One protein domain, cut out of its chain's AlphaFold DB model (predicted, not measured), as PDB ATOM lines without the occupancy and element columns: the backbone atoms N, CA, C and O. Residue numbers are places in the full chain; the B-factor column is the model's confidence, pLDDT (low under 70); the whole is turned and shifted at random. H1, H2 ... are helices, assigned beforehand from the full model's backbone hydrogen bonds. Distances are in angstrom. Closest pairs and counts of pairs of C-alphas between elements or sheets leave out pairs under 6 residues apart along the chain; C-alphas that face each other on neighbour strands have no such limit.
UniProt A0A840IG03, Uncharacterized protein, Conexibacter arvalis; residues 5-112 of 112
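Overview. This is residues 5 to 112 of the 112 residues of an uncharacterized protein of Conexibacter arvalis (UniProt A0A840IG03). One helix, H1, stands between a second helix, H2, which crosses it steeply, and a helical hairpin of H3 and H4, whose H3 meets H1 with its residues 74 to 79 alone. H2 and the hairpin are joined by H1 and do not meet each other, and a long loop, residues 21 to 43, and the last residues of the printed part lie toward opposite ends of the longest axis. The printed part has 108 residues with four named helices, in the order H1, H2, H3, H4, and no named strand, and its class is all helix. It is compact, with a radius of gyration of the C-alphas of 13.7 A, and the C-alphas span 41 by 27 by 26 A.

Along the chain. H1 runs from Asp 5, whose C-alpha is at (-47.052, -22.215, 17.208), to Glu 20, 22.0 A from first to last C-alpha. After residues 21 to 43, H2 holds residues 44 to 60 and is 23.9 A long, beginning at C-alpha 44 at (-35.673, -13.597, 5.225). After residues 61 to 73, H3 holds residues 74 to 88 and is 21.2 A long. H4 holds residues 92 to 108, 24.4 A, and its last C-alpha, of Ala 108, is at (-36.991, -13.319, 30.639).

Arrangement. H1 and H2 touch, their closest C-alphas being those of Ile 11 and Ala 48, 5.0 A apart. They stand at a steep tilt of 58 degrees and run opposite ways. H1 also touches H3, which meets it with residues 74 to 79 alone; the closest C-alphas are those of Thr 13 and Pro 75, 5.8 A apart. These two stand at a steep tilt of 47 degrees and run the same way. H3 and H4 form a hairpin at a shallow tilt of 17 degrees, opposite ways, with 29 pairs of C-alphas within 8 A; the closest are those of Ala 76 and Ala 102, 4.1 A apart. H1 and H4 are close but not clearly touching, with the C-alphas of Leu 17 and Leu 98 closest at 7.8 A. H2 is apart from H3 and from H4. In H1, H2, H3 and H4 every O i to N i+4 pair is within hydrogen-bond range.

Size, cuts and confidence. The two C-alphas farthest apart are those of Asp 30 and Glu 112, 41.6 A. The printed part has no cut. The links from H1 to H2, 23 residues, and from H2 to H3, 13 residues, are long, and that from H3 to H4, 3 residues, is tight. The mean pLDDT of the printed part is 87.2; residues 31 to 33, 62 to 65 and 111 to 112 are under 70.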
ATOM      1  N   ASP A   5     -47.721 -22.979  16.144       85.81
ATOM      2  CA  ASP A   5     -47.052 -22.215  17.208       85.81
ATOM      3  C   ASP A   5     -45.517 -22.380  17.174       85.81
ATOM      4  O   ASP A   5     -44.770 -21.414  17.292       85.81
ATOM      5  N   THR A   6     -45.047 -23.602  16.933       85.88
ATOM      6  CA  THR A   6     -43.633 -23.981  16.879       85.88
ATOM      7  C   THR A   6     -42.968 -23.363  15.658       85.88
ATOM      8  O   THR A   6     -41.896 -22.776  15.768       85.88
ATOM      9  N   ILE A   7     -43.647 -23.422  14.507       85.81
ATOM     10  CA  ILE A   7     -43.177 -22.805  13.259       85.81
ATOM     11  C   ILE A   7     -42.978 -21.300  13.458       85.81
ATOM     12  O   ILE A   7     -41.911 -20.771  13.155       85.81
ATOM     13  N   GLN A   8     -43.980 -20.614  14.011       89.25
ATOM     14  CA  GLN A   8     -43.906 -19.173  14.250       89.25
ATOM     15  C   GLN A   8     -42.781 -18.806  15.221       89.25
ATOM     16  O   GLN A   8     -42.073 -17.830  14.987       89.25
ATOM     17  N   GLN A   9     -42.576 -19.601  16.275       91.75
ATOM     18  CA  GLN A   9     -41.509 -19.360  17.241       91.75
ATOM     19  C   GLN A   9     -40.115 -19.525  16.617       91.75
ATOM     20  O   GLN A   9     -39.241 -18.693  16.858       91.75
ATOM     21  N   ILE A  10     -39.904 -20.555  15.790       91.56
ATOM     22  CA  ILE A  10     -38.624 -20.766  15.097       91.56
ATOM     23  C   ILE A  10     -38.365 -19.634  14.096       91.56
ATOM     24  O   ILE A  10     -37.272 -19.073  14.093       91.56
ATOM     25  N   ILE A  11     -39.373 -19.233  13.312       91.00
ATOM     26  CA  ILE A  11     -39.259 -18.117  12.359       91.00
ATOM     27  C   ILE A  11     -38.933 -16.804  13.081       91.00
ATOM     28  O   ILE A  11     -38.014 -16.088  12.684       91.00
ATOM     29  N   ALA A  12     -39.633 -16.496  14.176       92.19
ATOM     30  CA  ALA A  12     -39.354 -15.306  14.978       92.19
ATOM     31  C   ALA A  12     -37.935 -15.340  15.569       92.19
ATOM     32  O   ALA A  12     -37.231 -14.331  15.563       92.19
ATOM     33  N   THR A  13     -37.488 -16.512  16.028       94.75
ATOM     34  CA  THR A  13     -36.128 -16.700  16.547       94.75
ATOM     35  C   THR A  13     -35.082 -16.500  15.448       94.75
ATOM     36  O   THR A  13     -34.081 -15.825  15.682       94.75
ATOM     37  N   TYR A  14     -35.328 -17.001  14.232       94.19
ATOM     38  CA  TYR A  14     -34.459 -16.761  13.079       94.19
ATOM     39  C   TYR A  14     -34.333 -15.269  12.759       94.19
ATOM     40  O   TYR A  14     -33.225 -14.770  12.563       94.19
ATOM     41  N   GLY A  15     -35.449 -14.533  12.784       90.75
ATOM     42  CA  GLY A  15     -35.437 -13.082  12.603       90.75
ATOM     43  C   GLY A  15     -34.472 -12.384  13.566       90.75
ATOM     44  O   GLY A  15     -33.723 -11.500  13.156       90.75
ATOM     45  N   ARG A  16     -34.408 -12.850  14.817       94.38
ATOM     46  CA  ARG A  16     -33.501 -12.321  15.845       94.38
ATOM     47  C   ARG A  16     -32.044 -12.719  15.634       94.38
ATOM     48  O   ARG A  16     -31.165 -11.890  15.861       94.38
ATOM     49  N   LEU A  17     -31.766 -13.934  15.146       92.44
ATOM     50  CA  LEU A  17     -30.413 -14.300  14.695       92.44
ATOM     51  C   LEU A  17     -29.914 -13.288  13.652       92.44
ATOM     52  O   LEU A  17     -28.810 -12.752  13.776       92.44
ATOM     53  N   ALA A  18     -30.761 -12.970  12.672       90.38
ATOM     54  CA  ALA A  18     -30.418 -12.052  11.596       90.38
ATOM     55  C   ALA A  18     -30.267 -10.599  12.085       90.38
ATOM     56  O   ALA A  18     -29.282  -9.944  11.748       90.38
ATOM     57  N   SER A  19     -31.211 -10.087  12.882       87.56
ATOM     58  CA  SER A  19     -31.239  -8.668  13.260       87.56
ATOM     59  C   SER A  19     -30.358  -8.311  14.457       87.56
ATOM     60  O   SER A  19     -29.800  -7.218  14.483       87.56
ATOM     61  N   GLU A  20     -30.252  -9.189  15.460       90.62
ATOM     62  CA  GLU A  20     -29.539  -8.904  16.716       90.62
ATOM     63  C   GLU A  20     -28.121  -9.491  16.723       90.62
ATOM     64  O   GLU A  20     -27.182  -8.840  17.181       90.62
ATOM     65  N   ALA A  21     -27.942 -10.713  16.203       89.88
ATOM     66  CA  ALA A  21     -26.629 -11.362  16.157       89.88
ATOM     67  C   ALA A  21     -25.860 -11.105  14.851       89.88
ATOM     68  O   ALA A  21     -24.663 -11.414  14.798       89.88
ATOM     69  N   HIS A  22     -26.525 -10.538  13.834       88.50
ATOM     70  CA  HIS A  22     -26.030 -10.416  12.457       88.50
ATOM     71  C   HIS A  22     -25.587 -11.763  11.870       88.50
ATOM     72  O   HIS A  22     -24.599 -11.850  11.146       88.50
ATOM     73  N   TYR A  23     -26.316 -12.824  12.214       89.81
ATOM     74  CA  TYR A  23     -25.996 -14.196  11.848       89.81
ATOM     75  C   TYR A  23     -27.163 -14.834  11.093       89.81
ATOM     76  O   TYR A  23     -28.295 -14.854  11.572       89.81
ATOM     77  N   ARG A  24     -26.883 -15.357   9.896       91.31
ATOM     78  CA  ARG A  24     -27.893 -15.895   8.976       91.31
ATOM     79  C   ARG A  24     -27.505 -17.300   8.519       91.31
ATOM     80  O   ARG A  24     -26.910 -17.451   7.456       91.31
ATOM     81  N   PRO A  25     -27.815 -18.337   9.310       90.25
ATOM     82  CA  PRO A  25     -27.362 -19.699   9.031       90.25
ATOM     83  C   PRO A  25     -27.903 -20.302   7.728       90.25
ATOM     84  O   PRO A  25     -27.336 -21.284   7.257       90.25
ATOM     85  N   MET A  26     -28.984 -19.746   7.165       92.50
ATOM     86  CA  MET A  26     -29.555 -20.191   5.886       92.50
ATOM     87  C   MET A  26     -29.262 -19.246   4.724       92.50
ATOM     88  O   MET A  26     -29.631 -19.562   3.595       92.50
ATOM     89  N   ALA A  27     -28.596 -18.112   4.967       89.12
ATOM     90  CA  ALA A  27     -28.198 -17.246   3.868       89.12
ATOM     91  C   ALA A  27     -27.233 -18.005   2.939       89.12
ATOM     92  O   ALA A  27     -26.351 -18.725   3.427       89.12
ATOM     93  N   PRO A  28     -27.352 -17.837   1.609       85.50
ATOM     94  CA  PRO A  28     -26.405 -18.415   0.667       85.50
ATOM     95  C   PRO A  28     -24.980 -17.995   1.032       85.50
ATOM     96  O   PRO A  28     -24.648 -16.810   0.971       85.50
ATOM     97  N   SER A  29     -24.128 -18.952   1.400       81.94
ATOM     98  CA  SER A  29     -22.754 -18.673   1.823       81.94
ATOM     99  C   SER A  29     -21.725 -19.516   1.083       81.94
ATOM    100  O   SER A  29     -22.034 -20.570   0.526       81.94
ATOM    101  N   ASP A  30     -20.479 -19.054   1.106       79.25
ATOM    102  CA  ASP A  30     -19.320 -19.771   0.569       79.25
ATOM    103  C   ASP A  30     -18.813 -20.889   1.501       79.25
ATOM    104  O   ASP A  30     -17.807 -21.537   1.210       79.25
ATOM    105  N   GLY A  31     -19.497 -21.116   2.628       69.94
ATOM    106  CA  GLY A  31     -19.072 -22.047   3.672       69.94
ATOM    107  C   GLY A  31     -17.938 -21.523   4.563       69.94
ATOM    108  O   GLY A  31     -17.486 -22.258   5.436       69.94
ATOM    109  N   LEU A  32     -17.501 -20.272   4.376       67.50
ATOM    110  CA  LEU A  32     -16.502 -19.565   5.188       67.50
ATOM    111  C   LEU A  32     -17.100 -18.329   5.882       67.50
ATOM    112  O   LEU A  32     -16.376 -17.407   6.245       67.50
ATOM    113  N   GLY A  33     -18.425 -18.299   6.043       65.88
ATOM    114  CA  GLY A  33     -19.138 -17.205   6.707       65.88
ATOM    115  C   GLY A  33     -19.430 -15.995   5.817       65.88
ATOM    116  O   GLY A  33     -20.066 -15.056   6.291       65.88
ATOM    117  N   ASN A  34     -19.045 -16.005   4.533       75.31
ATOM    118  CA  ASN A  34     -19.365 -14.905   3.624       75.31
ATOM    119  C   ASN A  34     -20.685 -15.170   2.905       75.31
ATOM    120  O   ASN A  34     -20.851 -16.201   2.251       75.31
ATOM    121  N   ILE A  35     -21.608 -14.210   2.982       82.38
ATOM    122  CA  ILE A  35     -22.837 -14.227   2.185       82.38
ATOM    123  C   ILE A  35     -22.469 -13.975   0.717       82.38
ATOM    124  O   ILE A  35     -21.722 -13.054   0.393       82.38
ATOM    125  N   THR A  36     -22.974 -14.829  -0.168       83.81
ATOM    126  CA  THR A  36     -22.579 -14.894  -1.589       83.81
ATOM    127  C   THR A  36     -23.529 -14.165  -2.534       83.81
ATOM    128  O   THR A  36     -23.228 -14.042  -3.721       83.81
ATOM    129  N   VAL A  37     -24.653 -13.669  -2.020       81.06
ATOM    130  CA  VAL A  37     -25.666 -12.925  -2.778       81.06
ATOM    131  C   VAL A  37     -25.773 -11.481  -2.273       81.06
ATOM    132  O   VAL A  37     -25.471 -11.230  -1.102       81.06
ATOM    133  N   PRO A  38     -26.174 -10.523  -3.129       75.38
ATOM    134  CA  PRO A  38     -26.461  -9.154  -2.705       75.38
ATOM    135  C   PRO A  38     -27.524  -9.104  -1.603       75.38
ATOM    136  O   PRO A  38     -28.417  -9.948  -1.557       75.38
ATOM    137  N   GLU A  39     -27.456  -8.090  -0.739       71.69
ATOM    138  CA  GLU A  39     -28.392  -7.931   0.381       71.69
ATOM    139  C   GLU A  39     -29.846  -7.785  -0.089       71.69
ATOM    140  O   GLU A  39     -30.768  -8.245   0.575       71.69
ATOM    141  N   GLU A  40     -30.056  -7.206  -1.269       74.62
ATOM    142  CA  GLU A  40     -31.374  -6.992  -1.862       74.62
ATOM    143  C   GLU A  40     -32.041  -8.284  -2.359       74.62
ATOM    144  O   GLU A  40     -33.253  -8.308  -2.568       74.62
ATOM    145  N   GLU A  41     -31.261  -9.349  -2.559       74.94
ATOM    146  CA  GLU A  41     -31.741 -10.668  -2.997       74.94
ATOM    147  C   GLU A  41     -31.977 -11.621  -1.820       74.94
ATOM    148  O   GLU A  41     -32.408 -12.761  -2.003       74.94
ATOM    149  N   LEU A  42     -31.700 -11.163  -0.601       75.19
ATOM    150  CA  LEU A  42     -31.863 -11.948   0.605       75.19
ATOM    151  C   LEU A  42     -33.338 -11.996   1.036       75.19
ATOM    152  O   LEU A  42     -33.910 -10.996   1.470       75.19
ATOM    153  N   ASP A  43     -33.928 -13.189   0.993       84.88
ATOM    154  CA  ASP A  43     -35.308 -13.448   1.412       84.88
ATOM    155  C   ASP A  43     -35.336 -14.044   2.828       84.88
ATOM    156  O   ASP A  43     -35.112 -15.237   3.042       84.88
ATOM    157  N   LEU A  44     -35.609 -13.190   3.819       80.81
ATOM    158  CA  LEU A  44     -35.673 -13.597   5.225       80.81
ATOM    159  C   LEU A  44     -36.805 -14.593   5.515       80.81
ATOM    160  O   LEU A  44     -36.674 -15.389   6.444       80.81
ATOM    161  N   GLU A  45     -37.907 -14.554   4.765       84.88
ATOM    162  CA  GLU A  45     -39.042 -15.454   4.980       84.88
ATOM    163  C   GLU A  45     -38.727 -16.854   4.448       84.88
ATOM    164  O   GLU A  45     -38.953 -17.853   5.145       84.88
ATOM    165  N   ALA A  46     -38.137 -16.925   3.251       88.44
ATOM    166  CA  ALA A  46     -37.639 -18.175   2.690       88.44
ATOM    167  C   ALA A  46     -36.552 -18.784   3.586       88.44
ATOM    168  O   ALA A  46     -36.654 -19.944   3.976       88.44
ATOM    169  N   GLU A  47     -35.570 -17.987   4.013       90.81
ATOM    170  CA  GLU A  47     -34.506 -18.455   4.903       90.81
ATOM    171  C   GLU A  47     -35.022 -18.962   6.251       90.81
ATOM    172  O   GLU A  47     -34.571 -20.000   6.733       90.81
ATOM    173  N   ALA A  48     -35.969 -18.254   6.871       88.06
ATOM    174  CA  ALA A  48     -36.561 -18.688   8.129       88.06
ATOM    175  C   ALA A  48     -37.351 -19.997   7.961       88.06
ATOM    176  O   ALA A  48     -37.343 -20.851   8.854       88.06
ATOM    177  N   THR A  49     -38.004 -20.175   6.810       89.62
ATOM    178  CA  THR A  49     -38.711 -21.412   6.455       89.62
ATOM    179  C   THR A  49     -37.735 -22.571   6.268       89.62
ATOM    180  O   THR A  49     -37.940 -23.638   6.849       89.62
ATOM    181  N   ASP A  50     -36.650 -22.356   5.528       92.31
ATOM    182  CA  ASP A  50     -35.608 -23.361   5.309       92.31
ATOM    183  C   ASP A  50     -34.896 -23.712   6.622       92.31
ATOM    184  O   ASP A  50     -34.598 -24.879   6.891       92.31
ATOM    185  N   TYR A  51     -34.684 -22.721   7.492       92.00
ATOM    186  CA  TYR A  51     -34.122 -22.935   8.823       92.00
ATOM    187  C   TYR A  51     -35.033 -23.822   9.663       92.00
ATOM    188  O   TYR A  51     -34.557 -24.756  10.305       92.00
ATOM    189  N   MET A  52     -36.339 -23.545   9.647       90.69
ATOM    190  CA  MET A  52     -37.338 -24.336  10.359       90.69
ATOM    191  C   MET A  52     -37.361 -25.781   9.868       90.69
ATOM    192  O   MET A  52     -37.329 -26.687  10.696       90.69
ATOM    193  N   GLN A  53     -37.332 -26.005   8.551       89.50
ATOM    194  CA  GLN A  53     -37.269 -27.356   7.987       89.50
ATOM    195  C   GLN A  53     -36.001 -28.089   8.426       89.50
ATOM    196  O   GLN A  53     -36.072 -29.232   8.867       89.50
ATOM    197  N   ARG A  54     -34.842 -27.418   8.368       89.81
ATOM    198  CA  ARG A  54     -33.579 -27.992   8.842       89.81
ATOM    199  C   ARG A  54     -33.640 -28.326  10.332       89.81
ATOM    200  O   ARG A  54     -33.170 -29.386  10.720       89.81
ATOM    201  N   TRP A  55     -34.196 -27.437  11.152       88.00
ATOM    202  CA  TRP A  55     -34.329 -27.659  12.591       88.00
ATOM    203  C   TRP A  55     -35.213 -28.875  12.896       88.00
ATOM    204  O   TRP A  55     -34.788 -29.748  13.650       88.00
ATOM    205  N   ASP A  56     -36.394 -28.961  12.273       85.50
ATOM    206  CA  ASP A  56     -37.338 -30.084  12.415       85.50
ATOM    207  C   ASP A  56     -36.670 -31.403  11.991       85.50
ATOM    208  O   ASP A  56     -36.660 -32.372  12.746       85.50
ATOM    209  N   ASP A  57     -35.989 -31.406  10.839       85.56
ATOM    210  CA  ASP A  57     -35.235 -32.561  10.351       85.56
ATOM    211  C   ASP A  57     -34.118 -32.982  11.311       85.56
ATOM    212  O   ASP A  57     -33.844 -34.174  11.473       85.56
ATOM    213  N   GLU A  58     -33.408 -32.030  11.905       84.31
ATOM    214  CA  GLU A  58     -32.312 -32.335  12.811       84.31
ATOM    215  C   GLU A  58     -32.801 -32.866  14.165       84.31
ATOM    216  O   GLU A  58     -32.175 -33.790  14.699       84.31
ATOM    217  N   GLU A  59     -33.915 -32.341  14.679       77.38
ATOM    218  CA  GLU A  59     -34.558 -32.779  15.922       77.38
ATOM    219  C   GLU A  59     -35.194 -34.173  15.756       77.38
ATOM    220  O   GLU A  59     -34.899 -35.076  16.543       77.38
ATOM    221  N   ASP A  60     -35.964 -34.396  14.683       78.44
ATOM    222  CA  ASP A  60     -36.661 -35.666  14.422       78.44
ATOM    223  C   ASP A  60     -35.706 -36.807  14.044       78.44
ATOM    224  O   ASP A  60     -35.934 -37.967  14.400       78.44
ATOM    225  N   ASN A  61     -34.611 -36.503  13.336       76.81
ATOM    226  CA  ASN A  61     -33.633 -37.514  12.926       76.81
ATOM    227  C   ASN A  61     -32.439 -37.636  13.890       76.81
ATOM    228  O   ASN A  61     -31.496 -38.375  13.593       76.81
ATOM    229  N   GLY A  62     -32.441 -36.916  15.020       63.22
ATOM    230  CA  GLY A  62     -31.379 -36.970  16.031       63.22
ATOM    231  C   GLY A  62     -30.002 -36.534  15.517       63.22
ATOM    232  O   GLY A  62     -28.979 -37.057  15.965       63.22
ATOM    233  N   ARG A  63     -29.958 -35.607  14.550       68.19
ATOM    234  CA  ARG A  63     -28.708 -35.139  13.918       68.19
ATOM    235  C   ARG A  63     -27.868 -34.270  14.846       68.19
ATOM    236  O   ARG A  63     -26.648 -34.229  14.692       68.19
ATOM    237  N   PHE A  64     -28.488 -33.643  15.839       67.31
ATOM    238  CA  PHE A  64     -27.793 -33.172  17.029       67.31
ATOM    239  C   PHE A  64     -28.247 -34.027  18.225       67.31
ATOM    240  O   PHE A  64     -29.422 -34.084  18.572       67.31
ATOM    241  N   TYR A  65     -27.323 -34.760  18.853       68.31
ATOM    242  CA  TYR A  65     -27.627 -35.699  19.948       68.31
ATOM    243  C   TYR A  65     -27.818 -34.962  21.290       68.31
ATOM    244  O   TYR A  65     -27.182 -35.294  22.289       68.31
ATOM    245  N   ILE A  66     -28.640 -33.906  21.298       74.69
ATOM    246  CA  ILE A  66     -28.888 -33.049  22.475       74.69
ATOM    247  C   ILE A  66     -30.314 -33.208  23.032       74.69
ATOM    248  O   ILE A  66     -30.618 -32.666  24.091       74.69
ATOM    249  N   GLY A  67     -31.156 -34.000  22.356       74.69
ATOM    250  CA  GLY A  67     -32.547 -34.265  22.734       74.69
ATOM    251  C   GLY A  67     -33.554 -33.296  22.105       74.69
ATOM    252  O   GLY A  67     -33.197 -32.471  21.269       74.69
ATOM    253  N   THR A  68     -34.817 -33.426  22.515       77.62
ATOM    254  CA  THR A  68     -35.927 -32.551  22.102       77.62
ATOM    255  C   THR A  68     -35.971 -31.318  22.997       77.62
ATOM    256  O   THR A  68     -35.912 -31.431  24.225       77.62
ATOM    257  N   CYS A  69     -36.086 -30.138  22.399       82.75
ATOM    258  CA  CYS A  69     -36.103 -28.884  23.145       82.75
ATOM    259  C   CYS A  69     -37.430 -28.678  23.903       82.75
ATOM    260  O   CYS A  69     -38.511 -29.035  23.425       82.75
ATOM    261  N   ASN A  70     -37.366 -28.062  25.091       88.50
ATOM    262  CA  ASN A  70     -38.569 -27.545  25.750       88.50
ATOM    263  C   ASN A  70     -39.164 -26.424  24.882       88.50
ATOM    264  O   ASN A  70     -38.428 -25.571  24.391       88.50
ATOM    265  N   PHE A  71     -40.488 -26.417  24.710       88.31
ATOM    266  CA  PHE A  71     -41.178 -25.440  23.873       88.31
ATOM    267  C   PHE A  71     -40.950 -23.999  24.348       88.31
ATOM    268  O   PHE A  71     -40.669 -23.129  23.527       88.31
ATOM    269  N   GLU A  72     -41.037 -23.758  25.656       91.56
ATOM    270  CA  GLU A  72     -40.896 -22.422  26.253       91.56
ATOM    271  C   GLU A  72     -39.485 -21.863  26.029       91.56
ATOM    272  O   GLU A  72     -39.312 -20.757  25.527       91.56
ATOM    273  N   THR A  73     -38.457 -22.680  26.263       93.06
ATOM    274  CA  THR A  73     -37.048 -22.271  26.148       93.06
ATOM    275  C   THR A  73     -36.412 -22.633  24.799       93.06
ATOM    276  O   THR A  73     -35.180 -22.670  24.678       93.06
ATOM    277  N   ARG A  74     -37.213 -22.941  23.769       92.75
ATOM    278  CA  ARG A  74     -36.705 -23.271  22.426       92.75
ATOM    279  C   ARG A  74     -35.857 -22.143  21.829       92.75
ATOM    280  O   ARG A  74     -34.780 -22.471  21.332       92.75
ATOM    281  N   PRO A  75     -36.240 -20.851  21.911       95.56
ATOM    282  CA  PRO A  75     -35.397 -19.768  21.404       95.56
ATOM    283  C   PRO A  75     -33.998 -19.766  22.034       95.56
ATOM    284  O   PRO A  75     -32.999 -19.725  21.319       95.56
ATOM    285  N   ALA A  76     -33.912 -19.944  23.359       96.38
ATOM    286  CA  ALA A  76     -32.633 -20.062  24.061       96.38
ATOM    287  C   ALA A  76     -31.802 -21.257  23.564       96.38
ATOM    288  O   ALA A  76     -30.586 -21.156  23.397       96.38
ATOM    289  N   THR A  77     -32.462 -22.386  23.288       94.44
ATOM    290  CA  THR A  77     -31.804 -23.595  22.767       94.44
ATOM    291  C   THR A  77     -31.258 -23.365  21.359       94.44
ATOM    292  O   THR A  77     -30.111 -23.717  21.094       94.44
ATOM    293  N   ILE A  78     -32.035 -22.727  20.478       94.62
ATOM    294  CA  ILE A  78     -31.602 -22.346  19.127       94.62
ATOM    295  C   ILE A  78     -30.338 -21.482  19.201       94.62
ATOM    296  O   ILE A  78     -29.331 -21.807  18.572       94.62
ATOM    297  N   PHE A  79     -30.351 -20.433  20.028       97.06
ATOM    298  CA  PHE A  79     -29.188 -19.564  20.209       97.06
ATOM    299  C   PHE A  79     -27.960 -20.330  20.717       97.06
ATOM    300  O   PHE A  79     -26.862 -20.140  20.196       97.06
ATOM    301  N   ALA A  80     -28.129 -21.243  21.676       96.06
ATOM    302  CA  ALA A  80     -27.027 -22.043  22.207       96.06
ATOM    303  C   ALA A  80     -26.443 -23.029  21.176       96.06
ATOM    304  O   ALA A  80     -25.224 -23.187  21.095       96.06
ATOM    305  N   VAL A  81     -27.291 -23.678  20.370       93.62
ATOM    306  CA  VAL A  81     -26.854 -24.610  19.317       93.62
ATOM    307  C   VAL A  81     -26.090 -23.875  18.223       93.62
ATOM    308  O   VAL A  81     -25.011 -24.313  17.819       93.62
ATOM    309  N   GLU A  82     -26.605 -22.737  17.764       94.50
ATOM    310  CA  GLU A  82     -25.904 -21.915  16.780       94.50
ATOM    311  C   GLU A  82     -24.597 -21.346  17.344       94.50
ATOM    312  O   GLU A  82     -23.581 -21.347  16.651       94.50
ATOM    313  N   ALA A  83     -24.561 -20.960  18.623       95.94
ATOM    314  CA  ALA A  83     -23.317 -20.557  19.269       95.94
ATOM    315  C   ALA A  83     -22.279 -21.684  19.263       95.94
ATOM    316  O   ALA A  83     -21.116 -21.450  18.941       95.94
ATOM    317  N   ALA A  84     -22.692 -22.919  19.567       93.94
ATOM    318  CA  ALA A  84     -21.807 -24.077  19.511       93.94
ATOM    319  C   ALA A  84     -21.267 -24.318  18.090       93.94
ATOM    320  O   ALA A  84     -20.084 -24.619  17.928       93.94
ATOM    321  N   ARG A  85     -22.098 -24.127  17.055       90.88
ATOM    322  CA  ARG A  85     -21.659 -24.177  15.647       90.88
ATOM    323  C   ARG A  85     -20.605 -23.108  15.350       90.88
ATOM    324  O   ARG A  85     -19.591 -23.426  14.737       90.88
ATOM    325  N   MET A  86     -20.807 -21.881  15.829       92.81
ATOM    326  CA  MET A  86     -19.854 -20.779  15.653       92.81
ATOM    327  C   MET A  86     -18.530 -21.013  16.384       92.81
ATOM    328  O   MET A  86     -17.477 -20.758  15.808       92.81
ATOM    329  N   LEU A  87     -18.548 -21.597  17.585       94.56
ATOM    330  CA  LEU A  87     -17.318 -22.004  18.281       94.56
ATOM    331  C   LEU A  87     -16.521 -23.042  17.477       94.56
ATOM    332  O   LEU A  87     -15.298 -22.955  17.389       94.56
ATOM    333  N   CYS A  88     -17.199 -24.001  16.840       91.25
ATOM    334  CA  CYS A  88     -16.546 -24.960  15.943       91.25
ATOM    335  C   CYS A  88     -15.984 -24.303  14.670       91.25
ATOM    336  O   CYS A  88     -15.023 -24.813  14.099       91.25
ATOM    337  N   ALA A  89     -16.574 -23.189  14.238       88.81
ATOM    338  CA  ALA A  89     -16.134 -22.397  13.093       88.81
ATOM    339  C   ALA A  89     -15.097 -21.318  13.456       88.81
ATOM    340  O   ALA A  89     -14.677 -20.574  12.577       88.81
ATOM    341  N   THR A  90     -14.662 -21.233  14.721       91.00
ATOM    342  CA  THR A  90     -13.760 -20.183  15.243       91.00
ATOM    343  C   THR A  90     -14.315 -18.752  15.142       91.00
ATOM    344  O   THR A  90     -13.566 -17.779  15.165       91.00
ATOM    345  N   GLU A  91     -15.641 -18.619  15.081       91.56
ATOM    346  CA  GLU A  91     -16.382 -17.352  15.028       91.56
ATOM    347  C   GLU A  91     -16.761 -16.877  16.446       91.56
ATOM    348  O   GLU A  91     -17.939 -16.743  16.799       91.56
ATOM    349  N   ASP A  92     -15.751 -16.659  17.294       95.19
ATOM    350  CA  ASP A  92     -15.905 -16.452  18.744       95.19
ATOM    351  C   ASP A  92     -16.805 -15.255  19.104       95.19
ATOM    352  O   ASP A  92     -17.617 -15.330  20.033       95.19
ATOM    353  N   ASP A  93     -16.713 -14.158  18.349       94.88
ATOM    354  CA  ASP A  93     -17.525 -12.957  18.579       94.88
ATOM    355  C   ASP A  93     -19.014 -13.218  18.320       94.88
ATOM    356  O   ASP A  93     -19.880 -12.759  19.075       94.88
ATOM    357  N   THR A  94     -19.321 -13.971  17.263       94.12
ATOM    358  CA  THR A  94     -20.691 -14.375  16.930       94.12
ATOM    359  C   THR A  94     -21.212 -15.369  17.962       94.12
ATOM    360  O   THR A  94     -22.321 -15.193  18.470       94.12
ATOM    361  N   ALA A  95     -20.394 -16.347  18.359       96.69
ATOM    362  CA  ALA A  95     -20.741 -17.288  19.418       96.69
ATOM    363  C   ALA A  95     -21.084 -16.578  20.737       96.69
ATOM    364  O   ALA A  95     -22.098 -16.890  21.364       96.69
ATOM    365  N   LEU A  96     -20.291 -15.583  21.147       97.81
ATOM    366  CA  LEU A  96     -20.536 -14.831  22.377       97.81
ATOM    367  C   LEU A  96     -21.843 -14.028  22.326       97.81
ATOM    368  O   LEU A  96     -22.561 -13.974  23.327       97.81
ATOM    369  N   ARG A  97     -22.173 -13.409  21.183       97.75
ATOM    370  CA  ARG A  97     -23.466 -12.721  21.001       97.75
ATOM    371  C   ARG A  97     -24.631 -13.694  21.170       97.75
ATOM    372  O   ARG A  97     -25.536 -13.423  21.956       97.75
ATOM    373  N   LEU A  98     -24.561 -14.845  20.506       98.25
ATOM    374  CA  LEU A  98     -25.594 -15.876  20.572       98.25
ATOM    375  C   LEU A  98     -25.758 -16.440  21.993       98.25
ATOM    376  O   LEU A  98     -26.881 -16.549  22.480       98.25
ATOM    377  N   LEU A  99     -24.665 -16.707  22.714       98.62
ATOM    378  CA  LEU A  99     -24.737 -17.145  24.114       98.62
ATOM    379  C   LEU A  99     -25.406 -16.105  25.020       98.62
ATOM    380  O   LEU A  99     -26.184 -16.470  25.895       98.62
ATOM    381  N   ARG A 100     -25.143 -14.810  24.809       98.44
ATOM    382  CA  ARG A 100     -25.812 -13.739  25.566       98.44
ATOM    383  C   ARG A 100     -27.308 -13.686  25.279       98.44
ATOM    384  O   ARG A 100     -28.081 -13.514  26.213       98.44
ATOM    385  N   MET A 101     -27.714 -13.873  24.025       98.19
ATOM    386  CA  MET A 101     -29.133 -13.962  23.666       98.19
ATOM    387  C   MET A 101     -29.798 -15.185  24.304       98.19
ATOM    388  O   MET A 101     -30.910 -15.079  24.810       98.19
ATOM    389  N   ALA A 102     -29.106 -16.329  24.351       97.88
ATOM    390  CA  ALA A 102     -29.596 -17.520  25.043       97.88
ATOM    391  C   ALA A 102     -29.827 -17.264  26.540       97.88
ATOM    392  O   ALA A 102     -30.861 -17.656  27.074       97.88
ATOM    393  N   VAL A 103     -28.886 -16.587  27.207       98.12
ATOM    394  CA  VAL A 103     -29.026 -16.193  28.618       98.12
ATOM    395  C   VAL A 103     -30.206 -15.242  28.806       98.12
ATOM    396  O   VAL A 103     -31.035 -15.497  29.672       98.12
ATOM    397  N   ALA A 104     -30.324 -14.212  27.963       97.00
ATOM    398  CA  ALA A 104     -31.405 -13.234  28.054       97.00
ATOM    399  C   ALA A 104     -32.798 -13.879  27.939       97.00
ATOM    400  O   ALA A 104     -33.714 -13.490  28.657       97.00
ATOM    401  N   GLU A 105     -32.956 -14.900  27.090       95.69
ATOM    402  CA  GLU A 105     -34.215 -15.649  27.005       95.69
ATOM    403  C   GLU A 105     -34.538 -16.452  28.258       95.69
ATOM    404  O   GLU A 105     -35.690 -16.514  28.676       95.69
ATOM    405  N   LEU A 106     -33.532 -17.068  28.876       96.12
ATOM    406  CA  LEU A 106     -33.746 -17.806  30.116       96.12
ATOM    407  C   LEU A 106     -34.098 -16.869  31.273       96.12
ATOM    408  O   LEU A 106     -34.937 -17.224  32.094       96.12
ATOM    409  N   GLU A 107     -33.483 -15.686  31.330       95.81
ATOM    410  CA  GLU A 107     -33.795 -14.660  32.330       95.81
ATOM    411  C   GLU A 107     -35.225 -14.131  32.153       95.81
ATOM    412  O   GLU A 107     -35.983 -14.102  33.119       95.81
ATOM    413  N   ALA A 108     -35.641 -13.815  30.921       91.31
ATOM    414  CA  ALA A 108     -36.991 -13.319  30.639       91.31
ATOM    415  C   ALA A 108     -38.102 -14.300  31.056       91.31
ATOM    416  O   ALA A 108     -39.179 -13.874  31.459       91.31
ATOM    417  N   GLN A 109     -37.839 -15.609  30.991       85.38
ATOM    418  CA  GLN A 109     -38.782 -16.658  31.398       85.38
ATOM    419  C   GLN A 109     -38.859 -16.876  32.919       85.38
ATOM    420  O   GLN A 109     -39.766 -17.551  33.391       85.38
ATOM    421  N   GLN A 110     -37.910 -16.354  33.704       77.06
ATOM    422  CA  GLN A 110     -37.945 -16.452  35.172       77.06
ATOM    423  C   GLN A 110     -38.765 -15.338  35.830       77.06
ATOM    424  O   GLN A 110     -39.140 -15.472  36.996       77.06
ATOM    425  N   ASP A 111     -39.028 -14.262  35.089       67.88
ATOM    426  CA  ASP A 111     -39.784 -13.093  35.542       67.88
ATOM    427  C   ASP A 111     -41.300 -13.185  35.226       67.88
ATOM    428  O   ASP A 111     -42.052 -12.277  35.592       67.88
ATOM    429  N   GLU A 112     -41.749 -14.269  34.573       57.19
ATOM    430  CA  GLU A 112     -43.160 -14.604  34.272       57.19
ATOM    431  C   GLU A 112     -43.810 -15.490  35.353       57.19
ATOM    432  O   GLU A 112     -44.990 -15.222  35.694       57.19
TER     433      GLU A 112